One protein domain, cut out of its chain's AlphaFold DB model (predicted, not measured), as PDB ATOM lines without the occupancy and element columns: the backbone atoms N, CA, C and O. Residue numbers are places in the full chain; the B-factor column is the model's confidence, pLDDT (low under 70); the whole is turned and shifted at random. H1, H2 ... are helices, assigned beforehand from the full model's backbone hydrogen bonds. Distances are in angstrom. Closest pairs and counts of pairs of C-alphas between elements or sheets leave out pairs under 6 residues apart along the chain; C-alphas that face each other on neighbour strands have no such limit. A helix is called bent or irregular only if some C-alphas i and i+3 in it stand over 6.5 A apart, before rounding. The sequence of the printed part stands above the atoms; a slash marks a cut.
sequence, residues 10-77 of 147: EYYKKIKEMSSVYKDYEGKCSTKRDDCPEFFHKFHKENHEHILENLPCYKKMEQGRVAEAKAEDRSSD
ATOM      1  N   GLU A  10      15.377  31.787   9.382       82.75
ATOM      2  CA  GLU A  10      16.730  32.064   8.911       82.75
ATOM      3  C   GLU A  10      17.776  31.163   9.561       82.75
ATOM      4  O   GLU A  10      18.684  30.706   8.870       82.75
ATOM      5  N   TYR A  11      17.646  30.858  10.857       79.81
ATOM      6  CA  TYR A  11      18.575  29.944  11.525       79.81
ATOM      7  C   TYR A  11      18.529  28.546  10.910       79.81
ATOM      8  O   TYR A  11      19.575  27.955  10.664       79.81
ATOM      9  N   TYR A  12      17.334  28.058  10.567       85.19
ATOM     10  CA  TYR A  12      17.189  26.796   9.846       85.19
ATOM     11  C   TYR A  12      17.914  26.839   8.494       85.19
ATOM     12  O   TYR A  12      18.659  25.914   8.171       85.19
ATOM     13  N   LYS A  13      17.751  27.925   7.721       84.56
ATOM     14  CA  LYS A  13      18.441  28.090   6.430       84.56
ATOM     15  C   LYS A  13      19.962  28.080   6.594       84.56
ATOM     16  O   LYS A  13      20.625  27.292   5.932       84.56
ATOM     17  N   LYS A  14      20.500  28.865   7.532       85.50
ATOM     18  CA  LYS A  14      21.949  28.946   7.794       85.50
ATOM     19  C   LYS A  14      22.535  27.615   8.262       85.50
ATOM     20  O   LYS A  14      23.599  27.217   7.800       85.50
ATOM     21  N   ILE A  15      21.842  26.903   9.154       83.38
ATOM     22  CA  ILE A  15      22.296  25.596   9.655       83.38
ATOM     23  C   ILE A  15      22.293  24.557   8.527       83.38
ATOM     24  O   ILE A  15      23.205  23.736   8.463       83.38
ATOM     25  N   LYS A  16      21.313  24.614   7.619       84.00
ATOM     26  CA  LYS A  16      21.235  23.740   6.442       84.00
ATOM     27  C   LYS A  16      22.282  24.080   5.370       84.00
ATOM     28  O   LYS A  16      22.856  23.185   4.767       84.00
ATOM     29  N   GLU A  17      22.582  25.353   5.134       85.88
ATOM     30  CA  GLU A  17      23.693  25.734   4.246       85.88
ATOM     31  C   GLU A  17      25.030  25.245   4.808       85.88
ATOM     32  O   GLU A  17      25.811  24.600   4.106       85.88
ATOM     33  N   MET A  18      25.246  25.453   6.109       81.88
ATOM     34  CA  MET A  18      26.429  24.947   6.797       81.88
ATOM     35  C   MET A  18      26.490  23.411   6.780       81.88
ATOM     36  O   MET A  18      27.585  22.863   6.739       81.88
ATOM     37  N   SER A  19      25.348  22.706   6.750       80.81
ATOM     38  CA  SER A  19      25.308  21.237   6.618       80.81
ATOM     39  C   SER A  19      25.851  20.757   5.290       80.81
ATOM     40  O   SER A  19      26.586  19.773   5.248       80.81
ATOM     41  N   SER A  20      25.509  21.459   4.210       80.94
ATOM     42  CA  SER A  20      26.032  21.149   2.883       80.94
ATOM     43  C   SER A  20      27.545  21.319   2.852       80.94
ATOM     44  O   SER A  20      28.249  20.397   2.451       80.94
ATOM     45  N   VAL A  21      28.039  22.453   3.362       82.56
ATOM     46  CA  VAL A  21      29.480  22.705   3.469       82.56
ATOM     47  C   VAL A  21      30.124  21.602   4.296       82.56
ATOM     48  O   VAL A  21      31.064  20.970   3.848       82.56
ATOM     49  N   TYR A  22      29.589  21.287   5.470       79.00
ATOM     50  CA  TYR A  22      30.166  20.272   6.343       79.00
ATOM     51  C   TYR A  22      30.304  18.896   5.663       79.00
ATOM     52  O   TYR A  22      31.354  18.257   5.767       79.00
ATOM     53  N   LYS A  23      29.284  18.473   4.907       80.38
ATOM     54  CA  LYS A  23      29.281  17.217   4.142       80.38
ATOM     55  C   LYS A  23      30.390  17.164   3.084       80.38
ATOM     56  O   LYS A  23      31.027  16.127   2.917       80.38
ATOM     57  N   ASP A  24      30.686  18.286   2.428       81.31
ATOM     58  CA  ASP A  24      31.762  18.370   1.429       81.31
ATOM     59  C   ASP A  24      33.158  18.178   2.043       81.31
ATOM     60  O   ASP A  24      34.093  17.707   1.384       81.31
ATOM     61  N   TYR A  25      33.311  18.537   3.320       77.69
ATOM     62  CA  TYR A  25      34.563  18.389   4.060       77.69
ATOM     63  C   TYR A  25      34.631  17.084   4.860       77.69
ATOM     64  O   TYR A  25      35.730  16.681   5.232       77.69
ATOM     65  N   GLU A  26      33.522  16.364   5.058       78.81
ATOM     66  CA  GLU A  26      33.483  15.095   5.801       78.81
ATOM     67  C   GLU A  26      34.460  14.060   5.237       78.81
ATOM     68  O   GLU A  26      35.264  13.504   5.986       78.81
ATOM     69  N   GLY A  27      34.495  13.870   3.916       75.81
ATOM     70  CA  GLY A  27      35.447  12.948   3.286       75.81
ATOM     71  C   GLY A  27      36.915  13.373   3.447       75.81
ATOM     72  O   GLY A  27      37.801  12.531   3.606       75.81
ATOM     73  N   LYS A  28      37.181  14.686   3.462       78.38
ATOM     74  CA  LYS A  28      38.536  15.252   3.579       78.38
ATOM     75  C   LYS A  28      39.048  15.171   5.020       78.38
ATOM     76  O   LYS A  28      40.140  14.665   5.263       78.38
ATOM     77  N   CYS A  29      38.213  15.565   5.975       79.38
ATOM     78  CA  CYS A  29      38.525  15.556   7.402       79.38
ATOM     79  C   CYS A  29      38.493  14.164   8.041       79.38
ATOM     80  O   CYS A  29      39.020  13.977   9.137       79.38
ATOM     81  N   SER A  30      37.894  13.175   7.373       71.94
ATOM     82  CA  SER A  30      37.938  11.777   7.821       71.94
ATOM     83  C   SER A  30      39.307  11.126   7.602       71.94
ATOM     84  O   SER A  30      39.665  10.207   8.335       71.94
ATOM     85  N   THR A  31      40.080  11.591   6.613       68.19
ATOM     86  CA  THR A  31      41.338  10.951   6.183       68.19
ATOM     87  C   THR A  31      42.592  11.715   6.604       68.19
ATOM     88  O   THR A  31      43.616  11.086   6.867       68.19
ATOM     89  N   LYS A  32      42.523  13.048   6.724       64.06
ATOM     90  CA  LYS A  32      43.616  13.894   7.220       64.06
ATOM     91  C   LYS A  32      43.114  14.794   8.340       64.06
ATOM     92  O   LYS A  32      42.265  15.653   8.124       64.06
ATOM     93  N   ARG A  33      43.633  14.564   9.547       65.00
ATOM     94  CA  ARG A  33      43.257  15.310  10.757       65.00
ATOM     95  C   ARG A  33      43.911  16.688  10.805       65.00
ATOM     96  O   ARG A  33      43.285  17.625  11.277       65.00
ATOM     97  N   ASP A  34      45.122  16.800  10.271       68.12
ATOM     98  CA  ASP A  34      45.973  17.982  10.447       68.12
ATOM     99  C   ASP A  34      45.498  19.189   9.617       68.12
ATOM    100  O   ASP A  34      45.705  20.334  10.008       68.12
ATOM    101  N   ASP A  35      44.802  18.933   8.503       76.12
ATOM    102  CA  ASP A  35      44.269  19.967   7.605       76.12
ATOM    103  C   ASP A  35      42.864  20.444   8.010       76.12
ATOM    104  O   ASP A  35      42.331  21.390   7.422       76.12
ATOM    105  N   CYS A  36      42.232  19.782   8.986       81.81
ATOM    106  CA  CYS A  36      40.863  20.082   9.372       81.81
ATOM    107  C   CYS A  36      40.779  20.848  10.686       81.81
ATOM    108  O   CYS A  36      41.414  20.472  11.670       81.81
ATOM    109  N   PRO A  37      39.957  21.911  10.741       79.19
ATOM    110  CA  PRO A  37      39.782  22.653  11.975       79.19
ATOM    111  C   PRO A  37      39.284  21.755  13.114       79.19
ATOM    112  O   PRO A  37      38.370  20.957  12.914       79.19
ATOM    113  N   GLU A  38      39.801  21.934  14.333       75.81
ATOM    114  CA  GLU A  38      39.381  21.139  15.503       75.81
ATOM    115  C   GLU A  38      37.865  21.183  15.749       75.81
ATOM    116  O   GLU A  38      37.259  20.203  16.193       75.81
ATOM    117  N   PHE A  39      37.223  22.311  15.419       75.19
ATOM    118  CA  PHE A  39      35.780  22.476  15.568       75.19
ATOM    119  C   PHE A  39      34.971  21.556  14.650       75.19
ATOM    120  O   PHE A  39      33.804  21.304  14.954       75.19
ATOM    121  N   PHE A  40      35.573  21.046  13.568       76.69
ATOM    122  CA  PHE A  40      34.935  20.114  12.649       76.69
ATOM    123  C   PHE A  40      34.441  18.903  13.447       76.69
ATOM    124  O   PHE A  40      33.249  18.732  13.674       76.69
ATOM    125  N   HIS A  41      35.352  18.150  14.060       71.38
ATOM    126  CA  HIS A  41      34.999  16.940  14.809       71.38
ATOM    127  C   HIS A  41      34.016  17.164  15.968       71.38
ATOM    128  O   HIS A  41      33.258  16.255  16.309       71.38
ATOM    129  N   LYS A  42      33.995  18.364  16.561       71.06
ATOM    130  CA  LYS A  42      33.030  18.719  17.611       71.06
ATOM    131  C   LYS A  42      31.605  18.828  17.066       71.06
ATOM    132  O   LYS A  42      30.671  18.390  17.727       71.06
ATOM    133  N   PHE A  43      31.456  19.371  15.863       68.56
ATOM    134  CA  PHE A  43      30.168  19.536  15.198       68.56
ATOM    135  C   PHE A  43      29.594  18.202  14.692       68.56
ATOM    136  O   PHE A  43      28.398  17.963  14.832       68.56
ATOM    137  N   HIS A  44      30.442  17.286  14.201       64.94
ATOM    138  CA  HIS A  44      30.024  15.920  13.829       64.94
ATOM    139  C   HIS A  44      29.407  15.151  15.001       64.94
ATOM    140  O   HIS A  44      28.383  14.488  14.858       64.94
ATOM    141  N   LYS A  45      30.025  15.277  16.181       63.34
ATOM    142  CA  LYS A  45      29.677  14.503  17.377       63.34
ATOM    143  C   LYS A  45      28.262  14.782  17.895       63.34
ATOM    144  O   LYS A  45      27.696  13.926  18.569       63.34
ATOM    145  N   GLU A  46      27.692  15.946  17.590       61.09
ATOM    146  CA  GLU A  46      26.361  16.340  18.069       61.09
ATOM    147  C   GLU A  46      25.212  16.037  17.085       61.09
ATOM    148  O   GLU A  46      24.080  16.404  17.374       61.09
ATOM    149  N   ASN A  47      25.454  15.291  15.992       62.59
ATOM    150  CA  ASN A  47      24.448  14.883  14.994       62.59
ATOM    151  C   ASN A  47      23.633  16.062  14.427       62.59
ATOM    152  O   ASN A  47      22.595  16.471  14.948       62.59
ATOM    153  N   HIS A  48      24.076  16.575  13.278       69.12
ATOM    154  CA  HIS A  48      23.460  17.708  12.575       69.12
ATOM    155  C   HIS A  48      21.946  17.550  12.353       69.12
ATOM    156  O   HIS A  48      21.186  18.504  12.510       69.12
ATOM    157  N   GLU A  49      21.499  16.338  12.027       69.62
ATOM    158  CA  GLU A  49      20.084  16.033  11.796       69.62
ATOM    159  C   GLU A  49      19.244  16.271  13.054       69.62
ATOM    160  O   GLU A  49      18.206  16.926  12.980       69.62
ATOM    161  N   HIS A  50      19.754  15.893  14.228       74.25
ATOM    162  CA  HIS A  50      19.081  16.159  15.497       74.25
ATOM    163  C   HIS A  50      19.015  17.652  15.820       74.25
ATOM    164  O   HIS A  50      18.013  18.122  16.360       74.25
ATOM    165  N   ILE A  51      20.043  18.433  15.476       80.62
ATOM    166  CA  ILE A  51      20.000  19.890  15.665       80.62
ATOM    167  C   ILE A  51      18.911  20.502  14.778       80.62
ATOM    168  O   ILE A  51      18.152  21.346  15.247       80.62
ATOM    169  N   LEU A  52      18.800  20.061  13.519       81.06
ATOM    170  CA  LEU A  52      17.789  20.554  12.581       81.06
ATOM    171  C   LEU A  52      16.364  20.172  12.997       81.06
ATOM    172  O   LEU A  52      15.484  21.030  12.940       81.06
ATOM    173  N   GLU A  53      16.140  18.932  13.431       82.44
ATOM    174  CA  GLU A  53      14.835  18.418  13.881       82.44
ATOM    175  C   GLU A  53      14.300  19.144  15.119       82.44
ATOM    176  O   GLU A  53      13.091  19.348  15.252       82.44
ATOM    177  N   ASN A  54      15.200  19.582  16.001       82.94
ATOM    178  CA  ASN A  54      14.850  20.305  17.221       82.94
ATOM    179  C   ASN A  54      14.538  21.794  16.985       82.94
ATOM    180  O   ASN A  54      14.077  22.479  17.903       82.94
ATOM    181  N   LEU A  55      14.765  22.324  15.777       83.94
ATOM    182  CA  LEU A  55      14.426  23.711  15.467       83.94
ATOM    183  C   LEU A  55      12.905  23.878  15.313       83.94
ATOM    184  O   LEU A  55      12.280  23.135  14.552       83.94
ATOM    185  N   PRO A  56      12.302  24.936  15.895       82.69
ATOM    186  CA  PRO A  56      10.871  25.228  15.747       82.69
ATOM    187  C   PRO A  56      10.389  25.297  14.286       82.69
ATOM    188  O   PRO A  56       9.252  24.950  13.972       82.69
ATOM    189  N   CYS A  57      11.275  25.702  13.371       86.06
ATOM    190  CA  CYS A  57      10.992  25.848  11.945       86.06
ATOM    191  C   CYS A  57      11.131  24.568  11.107       86.06
ATOM    192  O   CYS A  57      10.819  24.618   9.914       86.06
ATOM    193  N   TYR A  58      11.570  23.441  11.682       85.06
ATOM    194  CA  TYR A  58      11.814  22.197  10.941       85.06
ATOM    195  C   TYR A  58      10.600  21.777  10.105       85.06
ATOM    196  O   TYR A  58      10.678  21.679   8.881       85.06
ATOM    197  N   LYS A  59       9.435  21.646  10.753       85.25
ATOM    198  CA  LYS A  59       8.192  21.199  10.102       85.25
ATOM    199  C   LYS A  59       7.775  22.109   8.944       85.25
ATOM    200  O   LYS A  59       7.394  21.615   7.888       85.25
ATOM    201  N   LYS A  60       7.879  23.428   9.128       85.00
ATOM    202  CA  LYS A  60       7.492  24.433   8.124       85.00
ATOM    203  C   LYS A  60       8.359  24.339   6.868       85.00
ATOM    204  O   LYS A  60       7.850  24.394   5.753       85.00
ATOM    205  N   MET A  61       9.667  24.190   7.054       83.25
ATOM    206  CA  MET A  61      10.624  24.128   5.949       83.25
ATOM    207  C   MET A  61      10.594  22.774   5.233       83.25
ATOM    208  O   MET A  61      10.763  22.721   4.017       83.25
ATOM    209  N   GLU A  62      10.339  21.691   5.968       82.75
ATOM    210  CA  GLU A  62      10.195  20.349   5.405       82.75
ATOM    211  C   GLU A  62       8.938  20.227   4.533       82.75
ATOM    212  O   GLU A  62       9.000  19.756   3.398       82.75
ATOM    213  N   GLN A  63       7.806  20.750   5.008       80.69
ATOM    214  CA  GLN A  63       6.561  20.799   4.237       80.69
ATOM    215  C   GLN A  63       6.694  21.646   2.963       80.69
ATOM    216  O   GLN A  63       6.200  21.242   1.910       80.69
ATOM    217  N   GLY A  64       7.394  22.786   3.038       80.25
ATOM    218  CA  GLY A  64       7.686  23.624   1.871       80.25
ATOM    219  C   GLY A  64       8.501  22.888   0.806       80.25
ATOM    220  O   GLY A  64       8.137  22.910  -0.365       80.25
ATOM    221  N   ARG A  65       9.538  22.144   1.216       75.88
ATOM    222  CA  ARG A  65      10.384  21.352   0.308       75.88
ATOM    223  C   ARG A  65       9.603  20.268  -0.436       75.88
ATOM    224  O   ARG A  65       9.802  20.081  -1.630       75.88
ATOM    225  N   VAL A  66       8.720  19.546   0.257       73.25
ATOM    226  CA  VAL A  66       7.894  18.498  -0.373       73.25
ATOM    227  C   VAL A  66       6.901  19.103  -1.372       73.25
ATOM    228  O   VAL A  66       6.620  18.494  -2.403       73.25
ATOM    229  N   ALA A  67       6.373  20.296  -1.086       71.38
ATOM    230  CA  ALA A  67       5.485  21.006  -2.002       71.38
ATOM    231  C   ALA A  67       6.220  21.514  -3.255       71.38
ATOM    232  O   ALA A  67       5.705  21.357  -4.359       71.38
ATOM    233  N   GLU A  68       7.424  22.061  -3.088       70.19
ATOM    234  CA  GLU A  68       8.275  22.557  -4.175       70.19
ATOM    235  C   GLU A  68       8.755  21.410  -5.077       70.19
ATOM    236  O   GLU A  68       8.559  21.456  -6.285       70.19
ATOM    237  N   ALA A  69       9.219  20.297  -4.499       69.69
ATOM    238  CA  ALA A  69       9.592  19.101  -5.261       69.69
ATOM    239  C   ALA A  69       8.426  18.536  -6.101       69.69
ATOM    240  O   ALA A  69       8.631  18.081  -7.222       69.69
ATOM    241  N   LYS A  70       7.188  18.606  -5.589       69.44
ATOM    242  CA  LYS A  70       5.979  18.225  -6.342       69.44
ATOM    243  C   LYS A  70       5.580  19.232  -7.425       69.44
ATOM    244  O   LYS A  70       4.805  18.876  -8.310       69.44
ATOM    245  N   ALA A  71       6.014  20.485  -7.326       68.44
ATOM    246  CA  ALA A  71       5.760  21.505  -8.340       68.44
ATOM    247  C   ALA A  71       6.754  21.382  -9.507       68.44
ATOM    248  O   ALA A  71       6.334  21.442 -10.659       68.44
ATOM    249  N   GLU A  72       8.029  21.118  -9.212       61.38
ATOM    250  CA  GLU A  72       9.084  20.872 -10.209       61.38
ATOM    251  C   GLU A  72       8.825  19.597 -11.039       61.38
ATOM    252  O   GLU A  72       8.985  19.593 -12.262       61.38
ATOM    253  N   ASP A  73       8.337  18.533 -10.392       58.56
ATOM    254  CA  ASP A  73       7.918  17.283 -11.048       58.56
ATOM    255  C   ASP A  73       6.801  17.533 -12.080       58.56
ATOM    256  O   ASP A  73       6.888  17.124 -13.234       58.56
ATOM    257  N   ARG A  74       5.803  18.346 -11.714       56.78
ATOM    258  CA  ARG A  74       4.700  18.727 -12.613       56.78
ATOM    259  C   ARG A  74       5.095  19.725 -13.699       56.78
ATOM    260  O   ARG A  74       4.441  19.769 -14.737       56.78
ATOM    261  N   SER A  75       6.120  20.548 -13.472       57.41
ATOM    262  CA  SER A  75       6.618  21.481 -14.491       57.41
ATOM    263  C   SER A  75       7.385  20.754 -15.600       57.41
ATOM    264  O   SER A  75       7.404  21.216 -16.742       57.41
ATOM    265  N   SER A  76       7.976  19.599 -15.288       54.16
ATOM    266  CA  SER A  76       8.684  18.763 -16.267       54.16
ATOM    267  C   SER A  76       7.731  18.075 -17.259       54.16
ATOM    268  O   SER A  76       8.117  17.822 -18.399       54.16
ATOM    269  N   ASP A  77       6.462  17.879 -16.885       50.66
ATOM    270  CA  ASP A  77       5.422  17.297 -17.751       50.66
ATOM    271  C   ASP A  77       4.881  18.260 -18.831       50.66
ATOM    272  O   ASP A  77       4.132  17.839 -19.713       50.66
TER     273      ASP A  77
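AT A GLANCE: This is residues 10 to 77 of the 147 residues of an uncharacterized protein of Plasmodium vivax North Korean (UniProt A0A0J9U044). A long kinked helix, H1, runs out one way, and the chain then folds back through two short helices, H2 and H3, toward the first part of H1. There it turns into H4, a long helix nearly square to H1 and H3, whose residues 63 to 76 stick out as a free arm. The printed part has 68 residues with four named helices in the order H1, H2, H3, H4 and no named strand, and its class is all helix. The whole is loose, with a radius of gyration of the C-alphas of 15.6 A, and flat, with spans of 48 by 29 by 16 A.

IN THESE COORDINATES: Find C-alpha 10 at (16.730, 32.064, 8.911); from there H1, residues 10 to 31, runs 32.5 A to C-alpha 31 at (41.338, 10.951, 6.183). Near residue 25 you will find a kink of 45 degrees, and H1 is irregular, but only just: C-alphas 24 and 27 are 6.8 A apart. Next come H2, residues 38 to 45, and H3, residues 48 to 53. H2 is neither bent nor irregular, but only just: C-alphas 38 and 41 are 6.1 A apart. Last, H4, residues 58 to 76, runs 27.6 A to C-alpha 76 at (8.684, 18.763, -16.267).

HOW THE PARTS SIT: Look first at residues 12 to 19, the part of H1 that touches H3; the closest C-alphas, of Tyr 12 and Leu 52, are 6.8 A apart. These two helices run opposite ways at a shallow tilt of 23 degrees. H2 is close to H1 but not clearly touching, with the closest C-alphas, of Cys 29 and Phe 40, 7.8 A apart and the lines about perpendicular at 74 degrees. H2 and H3 meet only through their link. H4 is close to H3 but not clearly touching: the closest C-alphas, of Leu 52 and Tyr 58, are 6.4 A apart, and the lines are about perpendicular at 85 degrees. H4 and H2 are apart. In the backbone, every O i to N i+4 pair of H3 is within hydrogen-bond range, against 15 of 18 in H1, 3 of 4 in H2 and 14 of 15 in H4.

THE WHOLE: The two C-alphas farthest apart, of Asp 34 and Asp 77, are 49.4 A apart. Residues 63 to 77, of which 63 to 76 belong to H4, stand free; the body without them spans 39 by 16 by 14 A. The printed part has no cut, and no link is long. The mean pLDDT of the printed part is 75.1; look for values under 70 at residues 31 to 34, 43 to 49 and 69 to 77.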